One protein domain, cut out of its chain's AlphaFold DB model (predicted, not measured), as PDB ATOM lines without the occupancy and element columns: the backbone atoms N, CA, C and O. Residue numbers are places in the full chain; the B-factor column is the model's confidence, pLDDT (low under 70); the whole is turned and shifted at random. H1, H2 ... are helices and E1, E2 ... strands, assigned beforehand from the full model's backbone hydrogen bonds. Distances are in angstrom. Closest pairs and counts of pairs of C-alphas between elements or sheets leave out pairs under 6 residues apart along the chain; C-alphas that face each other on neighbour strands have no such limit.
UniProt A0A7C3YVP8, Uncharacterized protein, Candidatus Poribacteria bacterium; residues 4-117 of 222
ATOM      1  N   ASP A   4     255.298 234.602 161.140       44.75
ATOM      2  CA  ASP A   4     255.239 234.758 159.685       44.75
ATOM      3  C   ASP A   4     253.889 235.316 159.181       44.75
ATOM      4  O   ASP A   4     253.778 235.684 158.015       44.75
ATOM      5  N   LYS A   5     252.875 235.445 160.052       45.41
ATOM      6  CA  LYS A   5     251.560 236.045 159.739       45.41
ATOM      7  C   LYS A   5     251.334 237.421 160.360       45.41
ATOM      8  O   LYS A   5     250.246 237.977 160.233       45.41
ATOM      9  N   ILE A   6     252.330 237.981 161.047       53.16
ATOM     10  CA  ILE A   6     252.203 239.311 161.642       53.16
ATOM     11  C   ILE A   6     252.421 240.365 160.541       53.16
ATOM     12  O   ILE A   6     253.477 240.989 160.441       53.16
ATOM     13  N   GLU A   7     251.404 240.588 159.703       50.84
ATOM     14  CA  GLU A   7     251.265 241.830 158.933       50.84
ATOM     15  C   GLU A   7     250.834 242.951 159.883       50.84
ATOM     16  O   GLU A   7     249.699 243.419 159.897       50.84
ATOM     17  N   ASN A   8     251.753 243.356 160.756       59.28
ATOM     18  CA  ASN A   8     251.542 244.520 161.593       59.28
ATOM     19  C   ASN A   8     252.072 245.746 160.840       59.28
ATOM     20  O   ASN A   8     253.264 245.821 160.533       59.28
ATOM     21  N   ARG A   9     251.185 246.715 160.563       68.56
ATOM     22  CA  ARG A   9     251.503 248.026 159.956       68.56
ATOM     23  C   ARG A   9     252.649 248.768 160.655       68.56
ATOM     24  O   ARG A   9     253.189 249.720 160.110       68.56
ATOM     25  N   TRP A  10     252.967 248.357 161.880       79.88
ATOM     26  CA  TRP A  10     254.002 248.931 162.720       79.88
ATOM     27  C   TRP A  10     255.391 248.316 162.530       79.88
ATOM     28  O   TRP A  10     256.321 248.798 163.165       79.88
ATOM     29  N   PHE A  11     255.579 247.276 161.707       85.88
ATOM     30  CA  PHE A  11     256.941 246.832 161.386       85.88
ATOM     31  C   PHE A  11     257.693 247.917 160.601       85.88
ATOM     32  O   PHE A  11     257.092 248.588 159.758       85.88
ATOM     33  N   PRO A  12     259.006 248.087 160.842       87.19
ATOM     34  CA  PRO A  12     259.818 248.984 160.032       87.19
ATOM     35  C   PRO A  12     259.889 248.457 158.585       87.19
ATOM     36  O   PRO A  12     259.639 247.272 158.353       87.19
ATOM     37  N   PRO A  13     260.237 249.298 157.598       86.12
ATOM     38  CA  PRO A  13     260.435 248.834 156.229       86.12
ATOM     39  C   PRO A  13     261.600 247.834 156.138       86.12
ATOM     40  O   PRO A  13     262.539 247.864 156.943       86.12
ATOM     41  N   SER A  14     261.562 246.950 155.140       83.88
ATOM     42  CA  SER A  14     262.717 246.115 154.782       83.88
ATOM     43  C   SER A  14     263.922 247.008 154.422       83.88
ATOM     44  O   SER A  14     263.719 248.070 153.828       83.88
ATOM     45  N   PRO A  15     265.169 246.628 154.772       87.25
ATOM     46  CA  PRO A  15     265.604 245.330 155.311       87.25
ATOM     47  C   PRO A  15     265.509 245.199 156.850       87.25
ATOM     48  O   PRO A  15     265.944 244.206 157.436       87.25
ATOM     49  N   HIS A  16     265.012 246.223 157.549       90.25
ATOM     50  CA  HIS A  16     265.019 246.246 159.014       90.25
ATOM     51  C   HIS A  16     263.953 245.324 159.608       90.25
ATOM     52  O   HIS A  16     264.157 244.764 160.685       90.25
ATOM     53  N   LYS A  17     262.842 245.124 158.887       89.19
ATOM     54  CA  LYS A  17     261.790 244.165 159.245       89.19
ATOM     55  C   LYS A  17     262.366 242.775 159.486       89.19
ATOM     56  O   LYS A  17     262.069 242.151 160.502       89.19
ATOM     57  N   GLU A  18     263.192 242.299 158.563       89.62
ATOM     58  CA  GLU A  18     263.776 240.961 158.582       89.62
ATOM     59  C   GLU A  18     264.674 240.781 159.809       89.62
ATOM     60  O   GLU A  18     264.563 239.772 160.510       89.62
ATOM     61  N   ALA A  19     265.476 241.797 160.138       89.75
ATOM     62  CA  ALA A  19     266.303 241.800 161.340       89.75
ATOM     63  C   ALA A  19     265.460 241.773 162.628       89.75
ATOM     64  O   ALA A  19     265.784 241.043 163.568       89.75
ATOM     65  N   VAL A  20     264.354 242.529 162.685       88.31
ATOM     66  CA  VAL A  20     263.452 242.502 163.849       88.31
ATOM     67  C   VAL A  20     262.855 241.109 164.015       88.31
ATOM     68  O   VAL A  20     262.909 240.540 165.106       88.31
ATOM     69  N   LEU A  21     262.327 240.525 162.937       88.44
ATOM     70  CA  LEU A  21     261.766 239.174 162.960       88.44
ATOM     71  C   LEU A  21     262.807 238.142 163.405       88.44
ATOM     72  O   LEU A  21     262.478 237.230 164.162       88.44
ATOM     73  N   GLU A  22     264.064 238.291 162.991       87.12
ATOM     74  CA  GLU A  22     265.159 237.431 163.434       87.12
ATOM     75  C   GLU A  22     265.423 237.551 164.945       87.12
ATOM     76  O   GLU A  22     265.578 236.533 165.626       87.12
ATOM     77  N   PHE A  23     265.427 238.767 165.496       87.06
ATOM     78  CA  PHE A  23     265.611 239.003 166.933       87.06
ATOM     79  C   PHE A  23     264.448 238.457 167.763       87.06
ATOM     80  O   PHE A  23     264.686 237.820 168.793       87.06
ATOM     81  N   LEU A  24     263.211 238.625 167.286       86.88
ATOM     82  CA  LEU A  24     262.017 238.039 167.899       86.88
ATOM     83  C   LEU A  24     262.091 236.509 167.881       86.88
ATOM     84  O   LEU A  24     261.944 235.880 168.926       86.88
ATOM     85  N   LYS A  25     262.419 235.909 166.725       80.75
ATOM     86  CA  LYS A  25     262.572 234.451 166.564       80.75
ATOM     87  C   LYS A  25     263.655 233.868 167.473       80.75
ATOM     88  O   LYS A  25     263.557 232.699 167.839       80.75
ATOM     89  N   LYS A  26     264.699 234.639 167.789       79.06
ATOM     90  CA  LYS A  26     265.801 234.244 168.685       79.06
ATOM     91  C   LYS A  26     265.549 234.602 170.155       79.06
ATOM     92  O   LYS A  26     266.410 234.311 170.981       79.06
ATOM     93  N   GLY A  27     264.434 235.262 170.475       76.00
ATOM     94  CA  GLY A  27     264.102 235.702 171.834       76.00
ATOM     95  C   GLY A  27     264.983 236.828 172.370       76.00
ATOM     96  O   GLY A  27     264.937 237.107 173.566       76.00
ATOM     97  N   ARG A  28     265.754 237.478 171.490       79.38
ATOM     98  CA  ARG A  28     266.613 238.633 171.800       79.38
ATOM     99  C   ARG A  28     265.830 239.935 171.915       79.38
ATOM    100  O   ARG A  28     266.362 240.939 172.373       79.38
ATOM    101  N   ALA A  29     264.580 239.921 171.472       86.25
ATOM    102  CA  ALA A  29     263.624 240.987 171.682       86.25
ATOM    103  C   ALA A  29     262.212 240.404 171.813       86.25
ATOM    104  O   ALA A  29     261.971 239.246 171.461       86.25
ATOM    105  N   HIS A  30     261.278 241.211 172.300       85.94
ATOM    106  CA  HIS A  30     259.846 240.951 172.227       85.94
ATOM    107  C   HIS A  30     259.088 242.235 171.887       85.94
ATOM    108  O   HIS A  30     259.637 243.331 171.993       85.94
ATOM    109  N   ILE A  31     257.832 242.083 171.470       88.12
ATOM    110  CA  ILE A  31     256.938 243.209 171.208       88.12
ATOM    111  C   ILE A  31     256.074 243.452 172.448       88.12
ATOM    112  O   ILE A  31     255.483 242.512 172.980       88.12
ATOM    113  N   GLU A  32     256.006 244.704 172.892       84.25
ATOM    114  CA  GLU A  32     255.121 245.167 173.963       84.25
ATOM    115  C   GLU A  32     254.077 246.136 173.384       84.25
ATOM    116  O   GLU A  32     254.410 247.192 172.843       84.25
ATOM    117  N   GLU A  33     252.801 245.755 173.464       81.19
ATOM    118  CA  GLU A  33     251.673 246.562 172.988       81.19
ATOM    119  C   GLU A  33     251.345 247.678 173.993       81.19
ATOM    120  O   GLU A  33     251.228 247.427 175.191       81.19
ATOM    121  N   ARG A  34     251.155 248.915 173.511       76.19
ATOM    122  CA  ARG A  34     250.912 250.107 174.358       76.19
ATOM    123  C   ARG A  34     249.457 250.595 174.368       76.19
ATOM    124  O   ARG A  34     249.175 251.663 174.907       76.19
ATOM    125  N   GLY A  35     248.540 249.840 173.765       65.62
ATOM    126  CA  GLY A  35     247.131 250.212 173.603       65.62
ATOM    127  C   GLY A  35     246.783 250.709 172.196       65.62
ATOM    128  O   GLY A  35     247.606 250.699 171.280       65.62
ATOM    129  N   HIS A  36     245.525 251.112 171.999       58.56
ATOM    130  CA  HIS A  36     244.997 251.443 170.673       58.56
ATOM    131  C   HIS A  36     245.737 252.626 170.025       58.56
ATOM    132  O   HIS A  36     245.906 253.676 170.634       58.56
ATOM    133  N   ASN A  37     246.136 252.453 168.759       64.81
ATOM    134  CA  ASN A  37     246.828 253.447 167.922       64.81
ATOM    135  C   ASN A  37     248.192 253.958 168.421       64.81
ATOM    136  O   ASN A  37     248.765 254.832 167.774       64.81
ATOM    137  N   MET A  38     248.757 253.384 169.482       72.50
ATOM    138  CA  MET A  38     250.144 253.642 169.866       72.50
ATOM    139  C   MET A  38     251.077 252.672 169.132       72.50
ATOM    140  O   MET A  38     250.753 251.484 169.047       72.50
ATOM    141  N   PRO A  39     252.230 253.128 168.607       78.88
ATOM    142  CA  PRO A  39     253.219 252.215 168.059       78.88
ATOM    143  C   PRO A  39     253.710 251.273 169.174       78.88
ATOM    144  O   PRO A  39     254.065 251.745 170.263       78.88
ATOM    145  N   PRO A  40     253.723 249.952 168.936       85.69
ATOM    146  CA  PRO A  40     254.222 248.993 169.902       85.69
ATOM    147  C   PRO A  40     255.731 249.163 170.085       85.69
ATOM    148  O   PRO A  40     256.431 249.711 169.228       85.69
ATOM    149  N   LEU A  41     256.237 248.682 171.212       86.62
ATOM    150  CA  LEU A  41     257.655 248.744 171.530       86.62
ATOM    151  C   LEU A  41     258.341 247.457 171.114       86.62
ATOM    152  O   LEU A  41     257.860 246.365 171.402       86.62
ATOM    153  N   LEU A  42     259.500 247.599 170.490       88.50
ATOM    154  CA  LEU A  42     260.493 246.551 170.406       88.50
ATOM    155  C   LEU A  42     261.369 246.634 171.658       88.50
ATOM    156  O   LEU A  42     262.094 247.610 171.858       88.50
ATOM    157  N   VAL A  43     261.266 245.618 172.508       82.06
ATOM    158  CA  VAL A  43     261.966 245.538 173.790       82.06
ATOM    159  C   VAL A  43     263.045 244.466 173.709       82.06
ATOM    160  O   VAL A  43     262.733 243.277 173.598       82.06
ATOM    161  N   PHE A  44     264.307 244.876 173.786       82.88
ATOM    162  CA  PHE A  44     265.474 244.001 173.686       82.88
ATOM    163  C   PHE A  44     265.782 243.269 175.007       82.88
ATOM    164  O   PHE A  44     265.246 243.592 176.072       82.88
ATOM    165  N   GLU A  45     266.607 242.226 174.927       73.56
ATOM    166  CA  GLU A  45     266.986 241.352 176.048       73.56
ATOM    167  C   GLU A  45     267.725 242.089 177.175       73.56
ATOM    168  O   GLU A  45     267.444 241.867 178.354       73.56
ATOM    169  N   ASP A  46     268.613 243.001 176.803       62.75
ATOM    170  CA  ASP A  46     269.346 243.943 177.663       62.75
ATOM    171  C   ASP A  46     268.493 245.124 178.151       62.75
ATOM    172  O   ASP A  46     268.905 245.885 179.026       62.75
ATOM    173  N   GLY A  47     267.273 245.248 177.632       59.41
ATOM    174  CA  GLY A  47     266.320 246.251 178.055       59.41
ATOM    175  C   GLY A  47     266.312 247.536 177.240       59.41
ATOM    176  O   GLY A  47     265.584 248.450 177.635       59.41
ATOM    177  N   GLY A  48     267.031 247.608 176.118       73.00
ATOM    178  CA  GLY A  48     266.793 248.662 175.139       73.00
ATOM    179  C   GLY A  48     265.328 248.672 174.708       73.00
ATOM    180  O   GLY A  48     264.683 247.622 174.601       73.00
ATOM    181  N   VAL A  49     264.778 249.862 174.488       80.38
ATOM    182  CA  VAL A  49     263.393 250.021 174.041       80.38
ATOM    183  C   VAL A  49     263.337 251.056 172.939       80.38
ATOM    184  O   VAL A  49     263.765 252.194 173.118       80.38
ATOM    185  N   MET A  50     262.725 250.673 171.827       84.69
ATOM    186  CA  MET A  50     262.396 251.590 170.744       84.69
ATOM    187  C   MET A  50     261.011 251.288 170.202       84.69
ATOM    188  O   MET A  50     260.505 250.176 170.329       84.69
ATOM    189  N   GLU A  51     260.382 252.273 169.579       86.75
ATOM    190  CA  GLU A  51     259.159 252.019 168.825       86.75
ATOM    191  C   GLU A  51     259.470 251.091 167.650       86.75
ATOM    192  O   GLU A  51     260.362 251.367 166.847       86.75
ATOM    193  N   LEU A  52     258.701 250.007 167.533       87.75
ATOM    194  CA  LEU A  52     258.826 249.014 166.470       87.75
ATOM    195  C   LEU A  52     258.974 249.633 165.062       87.75
ATOM    196  O   LEU A  52     259.928 249.265 164.378       87.75
ATOM    197  N   PRO A  53     258.148 250.612 164.626       86.50
ATOM    198  CA  PRO A  53     258.268 251.179 163.274       86.50
ATOM    199  C   PRO A  53     259.562 251.977 163.050       86.50
ATOM    200  O   PRO A  53     259.986 252.189 161.908       86.50
ATOM    201  N   ARG A  54     260.212 252.421 164.131       85.00
ATOM    202  CA  ARG A  54     261.435 253.231 164.086       85.00
ATOM    203  C   ARG A  54     262.705 252.402 164.096       85.00
ATOM    204  O   ARG A  54     263.760 252.967 163.843       85.00
ATOM    205  N   ALA A  55     262.624 251.101 164.356       87.25
ATOM    206  CA  ALA A  55     263.796 250.244 164.408       87.25
ATOM    207  C   ALA A  55     264.525 250.239 163.051       87.25
ATOM    208  O   ALA A  55     263.971 249.828 162.026       87.25
ATOM    209  N   ARG A  56     265.771 250.721 163.031       89.38
ATOM    210  CA  ARG A  56     266.687 250.645 161.889       89.38
ATOM    211  C   ARG A  56     267.842 249.738 162.262       89.38
ATOM    212  O   ARG A  56     268.584 250.021 163.191       89.38
ATOM    213  N   TYR A  57     267.964 248.626 161.549       87.56
ATOM    214  CA  TYR A  57     269.087 247.707 161.686       87.56
ATOM    215  C   TYR A  57     270.229 248.121 160.762       87.56
ATOM    216  O   TYR A  57     270.074 248.055 159.539       87.56
ATOM    217  N   ILE A  58     271.350 248.554 161.336       82.88
ATOM    218  CA  ILE A  58     272.538 249.018 160.613       82.88
ATOM    219  C   ILE A  58     273.772 248.427 161.298       82.88
ATOM    220  O   ILE A  58     273.922 248.523 162.514       82.88
ATOM    221  N   ASN A  59     274.665 247.806 160.522       76.31
ATOM    222  CA  ASN A  59     275.956 247.282 160.995       76.31
ATOM    223  C   ASN A  59     275.882 246.385 162.247       76.31
ATOM    224  O   ASN A  59     276.787 246.397 163.076       76.31
ATOM    225  N   GLY A  60     274.818 245.592 162.387       73.94
ATOM    226  CA  GLY A  60     274.679 244.647 163.495       73.94
ATOM    227  C   GLY A  60     273.810 245.128 164.662       73.94
ATOM    228  O   GLY A  60     273.409 244.284 165.464       73.94
ATOM    229  N   ASN A  61     273.462 246.420 164.715       75.94
ATOM    230  CA  ASN A  61     272.746 247.045 165.830       75.94
ATOM    231  C   ASN A  61     271.456 247.744 165.389       75.94
ATOM    232  O   ASN A  61     271.291 248.097 164.220       75.94
ATOM    233  N   PHE A  62     270.543 247.946 166.344       82.69
ATOM    234  CA  PHE A  62     269.328 248.728 166.133       82.69
ATOM    235  C   PHE A  62     269.480 250.158 166.656       82.69
ATOM    236  O   PHE A  62     269.877 250.360 167.803       82.69
ATOM    237  N   SER A  63     269.079 251.128 165.840       79.44
ATOM    238  CA  SER A  63     268.951 252.542 166.203       79.44
ATOM    239  C   SER A  63     267.583 253.090 165.759       79.44
ATOM    240  O   SER A  63     267.002 252.575 164.797       79.44
ATOM    241  N   PRO A  64     267.016 254.096 166.446       74.62
ATOM    242  CA  PRO A  64     265.772 254.728 166.025       74.62
ATOM    243  C   PRO A  64     265.988 255.625 164.796       74.62
ATOM    244  O   PRO A  64     267.037 256.240 164.638       74.62
ATOM    245  N   ASP A  65     264.971 255.735 163.941       75.56
ATOM    246  CA  ASP A  65     264.920 256.745 162.874       75.56
ATOM    247  C   ASP A  65     264.899 258.169 163.473       75.56
ATOM    248  O   ASP A  65     264.049 258.460 164.321       75.56
ATOM    249  N   GLU A  66     265.827 259.044 163.070       59.22
ATOM    250  CA  GLU A  66     266.073 260.362 163.689       59.22
ATOM    251  C   GLU A  66     265.019 261.433 163.331       59.22
ATOM    252  O   GLU A  66     265.029 262.529 163.891       59.22
ATOM    253  N   SER A  67     264.070 261.145 162.434       49.66
ATOM    254  CA  SER A  67     263.203 262.161 161.814       49.66
ATOM    255  C   SER A  67     261.934 262.584 162.591       49.66
ATOM    256  O   SER A  67     261.141 263.345 162.040       49.66
ATOM    257  N   SER A  68     261.699 262.128 163.833       42.75
ATOM    258  CA  SER A  68     260.454 262.410 164.595       42.75
ATOM    259  C   SER A  68     260.679 262.628 166.108       42.75
ATOM    260  O   SER A  68     261.528 261.946 166.697       42.75
ATOM    261  N   PRO A  69     259.911 263.529 166.770       44.53
ATOM    262  CA  PRO A  69     260.169 263.962 168.146       44.53
ATOM    263  C   PRO A  69     259.938 262.863 169.195       44.53
ATOM    264  O   PRO A  69     259.165 261.925 169.010       44.53
ATOM    265  N   VAL A  70     260.676 262.988 170.301       43.81
ATOM    266  CA  VAL A  70     261.066 261.907 171.218       43.81
ATOM    267  C   VAL A  70     260.129 261.810 172.428       43.81
ATOM    268  O   VAL A  70     259.968 262.779 173.164       43.81
ATOM    269  N   SER A  71     259.600 260.614 172.716       40.31
ATOM    270  CA  SER A  71     259.201 260.236 174.082       40.31
ATOM    271  C   SER A  71     260.134 259.123 174.566       40.31
ATOM    272  O   SER A  71     260.043 258.005 174.066       40.31
ATOM    273  N   ARG A  72     261.059 259.466 175.474       45.31
ATOM    274  CA  ARG A  72     261.995 258.602 176.231       45.31
ATOM    275  C   ARG A  72     262.301 257.228 175.587       45.31
ATOM    276  O   ARG A  72     261.872 256.192 176.087       45.31
ATOM    277  N   GLN A  73     263.029 257.243 174.472       51.72
ATOM    278  CA  GLN A  73     263.630 256.058 173.844       51.72
ATOM    279  C   GLN A  73     265.108 256.011 174.245       51.72
ATOM    280  O   GLN A  73     265.755 257.057 174.222       51.72
ATOM    281  N   THR A  74     265.646 254.839 174.594       52.66
ATOM    282  CA  THR A  74     267.107 254.682 174.607       52.66
ATOM    283  C   THR A  74     267.549 254.688 173.148       52.66
ATOM    284  O   THR A  74     267.028 253.920 172.339       52.66
ATOM    285  N   ASN A  75     268.476 255.570 172.773       57.44
ATOM    286  CA  ASN A  75     268.904 255.677 171.368       57.44
ATOM    287  C   ASN A  75     269.668 254.431 170.884       57.44
ATOM    288  O   ASN A  75     269.832 254.234 169.681       57.44
ATOM    289  N   TYR A  76     270.098 253.585 171.819       60.28
ATOM    290  CA  TYR A  76     270.825 252.349 171.568       60.28
ATOM    291  C   TYR A  76     270.060 251.152 172.122       60.28
ATOM    292  O   TYR A  76     269.376 251.241 173.150       60.28
ATOM    293  N   SER A  77     270.172 250.031 171.408       57.44
ATOM    294  CA  SER A  77     269.596 248.758 171.829       57.44
ATOM    295  C   SER A  77     270.314 248.175 173.041       57.44
ATOM    296  O   SER A  77     269.638 247.588 173.870       57.44
ATOM    297  N   ASP A  78     271.631 248.377 173.171       66.50
ATOM    298  CA  ASP A  78     272.464 247.756 174.200       66.50
ATOM    299  C   ASP A  78     273.392 248.752 174.917       66.50
ATOM    300  O   ASP A  78     273.630 249.876 174.471       66.50
ATOM    301  N   VAL A  79     273.934 248.337 176.070       78.06
ATOM    302  CA  VAL A  79     274.866 249.169 176.858       78.06
ATOM    303  C   VAL A  79     276.150 249.446 176.075       78.06
ATOM    304  O   VAL A  79     276.733 250.522 176.205       78.06
ATOM    305  N   CYS A  80     276.601 248.479 175.269       75.44
ATOM    306  CA  CYS A  80     277.847 248.587 174.515       75.44
ATOM    307  C   CYS A  80     277.767 249.700 173.467       75.44
ATOM    308  O   CYS A  80     278.672 250.527 173.411       75.44
ATOM    309  N   GLY A  81     276.663 249.791 172.723       76.88
ATOM    310  CA  GLY A  81     276.404 250.853 171.758       76.88
ATOM    311  C   GLY A  81     276.388 252.235 172.406       76.88
ATOM    312  O   GLY A  81     277.030 253.154 171.898       76.88
ATOM    313  N   THR A  82     275.760 252.370 173.579       80.75
ATOM    314  CA  THR A  82     275.789 253.628 174.346       80.75
ATOM    315  C   THR A  82     277.212 254.000 174.785       80.75
ATOM    316  O   THR A  82     277.606 255.164 174.701       80.75
ATOM    317  N   ILE A  83     278.011 253.025 175.234       83.81
ATOM    318  CA  ILE A  83     279.412 253.232 175.636       83.81
ATOM    319  C   ILE A  83     280.291 253.611 174.440       83.81
ATOM    320  O   ILE A  83     281.154 254.484 174.565       83.81
ATOM    321  N   ASP A  84     280.107 252.965 173.296       84.25
ATOM    322  CA  ASP A  84     280.905 253.228 172.103       84.25
ATOM    323  C   ASP A  84     280.617 254.621 171.542       84.25
ATOM    324  O   ASP A  84     281.557 255.339 171.193       84.25
ATOM    325  N   GLU A  85     279.357 255.065 171.569       86.56
ATOM    326  CA  GLU A  85     279.008 256.447 171.242       86.56
ATOM    327  C   GLU A  85     279.642 257.442 172.217       86.56
ATOM    328  O   GLU A  85     280.226 258.442 171.798       86.56
ATOM    329  N   PHE A  86     279.574 257.166 173.521       89.50
ATOM    330  CA  PHE A  86     280.197 258.014 174.535       89.50
ATOM    331  C   PHE A  86     281.706 258.175 174.284       89.50
ATOM    332  O   PHE A  86     282.226 259.293 174.270       89.50
ATOM    333  N   LYS A  87     282.412 257.068 174.008       88.69
ATOM    334  CA  LYS A  87     283.841 257.083 173.653       88.69
ATOM    335  C   LYS A  87     284.100 257.866 172.368       88.69
ATOM    336  O   LYS A  87     285.065 258.627 172.307       88.69
ATOM    337  N   ARG A  88     283.260 257.679 171.348       91.88
ATOM    338  CA  ARG A  88     283.375 258.372 170.061       91.88
ATOM    339  C   ARG A  88     283.234 259.882 170.234       91.88
ATOM    340  O   ARG A  88     284.074 260.619 169.733       91.88
ATOM    341  N   LEU A  89     282.239 260.344 170.992       90.75
ATOM    342  CA  LEU A  89     282.037 261.772 171.251       90.75
ATOM    343  C   LEU A  89     283.225 262.404 171.977       90.75
ATOM    344  O   LEU A  89     283.661 263.478 171.577       90.75
ATOM    345  N   LEU A  90     283.791 261.732 172.982       90.19
ATOM    346  CA  LEU A  90     284.985 262.230 173.674       90.19
ATOM    347  C   LEU A  90     286.224 262.285 172.773       90.19
ATOM    348  O   LEU A  90     287.055 263.175 172.928       90.19
ATOM    349  N   LYS A  91     286.356 261.342 171.837       91.50
ATOM    350  CA  LYS A  91     287.477 261.295 170.894       91.50
ATOM    351  C   LYS A  91     287.360 262.357 169.800       91.50
ATOM    352  O   LYS A  91     288.338 263.038 169.505       91.50
ATOM    353  N   ASP A  92     286.181 262.477 169.199       91.94
ATOM    354  CA  ASP A  92     285.957 263.306 168.011       91.94
ATOM    355  C   ASP A  92     285.631 264.763 168.374       91.94
ATOM    356  O   ASP A  92     285.842 265.670 167.569       91.94
ATOM    357  N   LYS A  93     285.091 264.996 169.578       90.62
ATOM    358  CA  LYS A  93     284.694 266.311 170.098       90.62
ATOM    359  C   LYS A  93     285.135 266.454 171.564       90.62
ATOM    360  O   LYS A  93     284.286 266.482 172.453       90.62
ATOM    361  N   PRO A  94     286.445 266.553 171.846       86.19
ATOM    362  CA  PRO A  94     286.957 266.585 173.219       86.19
ATOM    363  C   PRO A  94     286.413 267.764 174.040       86.19
ATOM    364  O   PRO A  94     286.153 267.616 175.235       86.19
ATOM    365  N   ASP A  95     286.146 268.903 173.395       92.00
ATOM    366  CA  ASP A  95     285.578 270.087 174.050       92.00
ATOM    367  C   ASP A  95     284.093 269.926 174.418       92.00
ATOM    368  O   ASP A  95     283.568 270.703 175.212       92.00
ATOM    369  N   LEU A  96     283.408 268.875 173.941       87.75
ATOM    370  CA  LEU A  96     281.995 268.620 174.246       87.75
ATOM    371  C   LEU A  96     281.742 268.490 175.752       87.75
ATOM    372  O   LEU A  96     280.704 268.930 176.235       87.75
ATOM    373  N   ALA A  97     282.694 267.935 176.505       86.25
ATOM    374  CA  ALA A  97     282.578 267.832 177.958       86.25
ATOM    375  C   ALA A  97     282.522 269.203 178.652       86.25
ATOM    376  O   ALA A  97     281.953 269.325 179.734       86.25
ATOM    377  N   LYS A  98     283.098 270.233 178.027       87.12
ATOM    378  CA  LYS A  98     283.086 271.611 178.517       87.12
ATOM    379  C   LYS A  98     281.902 272.393 177.953       87.12
ATOM    380  O   LYS A  98     281.224 273.090 178.701       87.12
ATOM    381  N   ASP A  99     281.656 272.256 176.655       88.50
ATOM    382  CA  ASP A  99     280.705 273.089 175.919       88.50
ATOM    383  C   ASP A  99     279.263 272.585 176.038       88.50
ATOM    384  O   ASP A  99     278.322 273.376 176.039       88.50
ATOM    385  N   ASN A 100     279.070 271.267 176.144       85.00
ATOM    386  CA  ASN A 100     277.755 270.654 176.300       85.00
ATOM    387  C   ASN A 100     277.820 269.310 177.061       85.00
ATOM    388  O   ASN A 100     277.576 268.243 176.480       85.00
ATOM    389  N   PRO A 101     278.106 269.336 178.377       89.44
ATOM    390  CA  PRO A 101     278.177 268.124 179.194       89.44
ATOM    391  C   PRO A 101     276.841 267.375 179.286       89.44
ATOM    392  O   PRO A 101     276.841 266.164 179.501       89.44
ATOM    393  N   ALA A 102     275.708 268.058 179.079       86.38
ATOM    394  CA  ALA A 102     274.378 267.457 179.167       86.38
ATOM    395  C   ALA A 102     274.225 266.249 178.232       86.38
ATOM    396  O   ALA A 102     273.686 265.225 178.638       86.38
ATOM    397  N   ARG A 103     274.787 266.314 177.017       84.56
ATOM    398  CA  ARG A 103     274.741 265.186 176.075       84.56
ATOM    399  C   ARG A 103     275.497 263.954 176.580       84.56
ATOM    400  O   ARG A 103     275.092 262.826 176.317       84.56
ATOM    401  N   LEU A 104     276.607 264.154 177.286       87.88
ATOM    402  CA  LEU A 104     277.365 263.057 177.885       87.88
ATOM    403  C   LEU A 104     276.632 262.484 179.102       87.88
ATOM    404  O   LEU A 104     276.638 261.270 179.291       87.88
ATOM    405  N   PHE A 105     275.967 263.335 179.889       87.81
ATOM    406  CA  PHE A 105     275.129 262.900 181.009       87.81
ATOM    407  C   PHE A 105     273.949 262.041 180.548       87.81
ATOM    408  O   PHE A 105     273.720 260.996 181.142       87.81
ATOM    409  N   GLU A 106     273.282 262.394 179.444       85.12
ATOM    410  CA  GLU A 106     272.224 261.557 178.853       85.12
ATOM    411  C   GLU A 106     272.708 260.133 178.537       85.12
ATOM    412  O   GLU A 106     272.026 259.161 178.850       85.12
ATOM    413  N   LEU A 107     273.903 259.990 177.951       84.00
ATOM    414  CA  LEU A 107     274.467 258.673 177.642       84.00
ATOM    415  C   LEU A 107     274.802 257.883 178.913       84.00
ATOM    416  O   LEU A 107     274.618 256.669 178.945       84.00
ATOM    417  N   ILE A 108     275.278 258.552 179.964       85.31
ATOM    418  CA  ILE A 108     275.534 257.920 181.265       85.31
ATOM    419  C   ILE A 108     274.217 257.451 181.902       85.31
ATOM    420  O   ILE A 108     274.137 256.318 182.382       85.31
ATOM    421  N   ASP A 109     273.171 258.276 181.859       82.06
ATOM    422  CA  ASP A 109     271.840 257.918 182.353       82.06
ATOM    423  C   ASP A 109     271.261 256.714 181.590       82.06
ATOM    424  O   ASP A 109     270.720 255.794 182.210       82.06
ATOM    425  N   ASP A 110     271.440 256.663 180.265       80.88
ATOM    426  CA  ASP A 110     271.059 255.517 179.433       80.88
ATOM    427  C   ASP A 110     271.819 254.239 179.842       80.88
ATOM    428  O   ASP A 110     271.210 253.171 179.975       80.88
ATOM    429  N   MET A 111     273.130 254.325 180.114       82.81
ATOM    430  CA  MET A 111     273.919 253.184 180.609       82.81
ATOM    431  C   MET A 111     273.379 252.659 181.944       82.81
ATOM    432  O   MET A 111     273.203 251.447 182.111       82.81
ATOM    433  N   PHE A 112     273.090 253.551 182.898       81.50
ATOM    434  CA  PHE A 112     272.536 253.165 184.198       81.50
ATOM    435  C   PHE A 112     271.131 252.585 184.078       81.50
ATOM    436  O   PHE A 112     270.811 251.597 184.746       81.50
ATOM    437  N   TYR A 113     270.302 253.147 183.204       76.31
ATOM    438  CA  TYR A 113     268.974 252.622 182.935       76.31
ATOM    439  C   TYR A 113     269.038 251.183 182.408       76.31
ATOM    440  O   TYR A 113     268.394 250.296 182.978       76.31
ATOM    441  N   LEU A 114     269.858 250.923 181.389       77.88
ATOM    442  CA  LEU A 114     270.039 249.586 180.817       77.88
ATOM    443  C   LEU A 114     270.612 248.595 181.848       77.88
ATOM    444  O   LEU A 114     270.092 247.487 182.007       77.88
ATOM    445  N   LEU A 115     271.604 249.012 182.645       80.19
ATOM    446  CA  LEU A 115     272.128 248.202 183.750       80.19
ATOM    447  C   LEU A 115     271.039 247.837 184.766       80.19
ATOM    448  O   LEU A 115     270.928 246.674 185.167       80.19
ATOM    449  N   SER A 116     270.198 248.799 185.150       76.06
ATOM    450  CA  SER A 116     269.108 248.563 186.103       76.06
ATOM    451  C   SER A 116     268.109 247.517 185.596       76.06
ATOM    452  O   SER A 116     267.566 246.736 186.378       76.06
ATOM    453  N   ARG A 117     267.889 247.432 184.278       75.88
ATOM    454  CA  ARG A 117     267.007 246.424 183.675       75.88
ATOM    455  C   ARG A 117     267.618 245.032 183.712       75.88
ATOM    456  O   ARG A 117     266.914 244.088 184.070       75.88
TER     457      ARG A 117
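What this domain is: This is residues 4 to 117 of the 222 residues of an uncharacterized protein of Candidatus Poribacteria bacterium (UniProt A0A7C3YVP8). Two lobes make an elongated whole: at one end a small body of the three-stranded sheet E1 E2 E3, the hairpin E4 E5 and helix H1, which packs on both; at the other two helices, H2 and H4, side by side and running opposite ways, with short H3 at their far end. The printed part has 114 residues, with four named helices and five named strands in the order H1 E1 E2 E3 E4 E5 H2 H3 H4, of mixed class. Both sheets are antiparallel; E1 E2 E3 is a meander, each strand the antiparallel neighbour of the one before. The whole is compact, with a radius of gyration of the C-alphas of 15.1 A, and spans 51 by 27 by 27 A.

How they stand to each other: Start at H1, residues 16 to 25, on the sheet of E1, residues 29 to 32, E2, residues 41 to 44, and E3, residues 49 to 51; its closest C-alphas to E1 are Phe 23 and Ala 29, 5.5 A. Find N 30 and O 43 of hairpin E1 and E2 at 2.8 A, and N 42 and O 50 of hairpin E2 and E3 at 2.8 A. In the hairpin of E4, residues 55 to 58, and E5, residues 61 to 64, N 56 and O 63 are 2.8 A apart. The closest C-alphas of H1 and E4 are His 16 and Tyr 57, 5.1 A. Farther on, H2, residues 79 to 92, touches H4, residues 101 to 117, at a shallow tilt of 16 degrees, opposite ways, closest at C-alphas Val 79 and Met 111, 5.6 A. H2, with residues 89 to 90 alone, only just touches H3, residues 96 to 99, only at the corner, with 3 pairs of C-alphas within 8 A, the closest Leu 90 and Leu 96, 7.1 A. In H1, H2 and H4 every O i to N i+4 pair is within hydrogen-bond range; H3 is too short for one.

Where its parts are: Find C-alpha 16 at (265.019, 246.246, 159.014); from there H1 runs 14.2 A. H2 begins at (274.866, 249.169, 176.858) and runs 20.0 A; H4 runs 24.8 A to C-alpha 117 at (267.007, 246.424, 183.675).

The domain as a whole: The two C-alphas farthest apart, of Lys 5 and Lys 98, are 51.1 A apart. The printed part has no cut, and the link from E5 to H2 is long, with 14 residues. Mean pLDDT of the printed part is 77.7; look for values under 70 at residues 4 to 9, 35 to 37, 46 to 47 and 66 to 78.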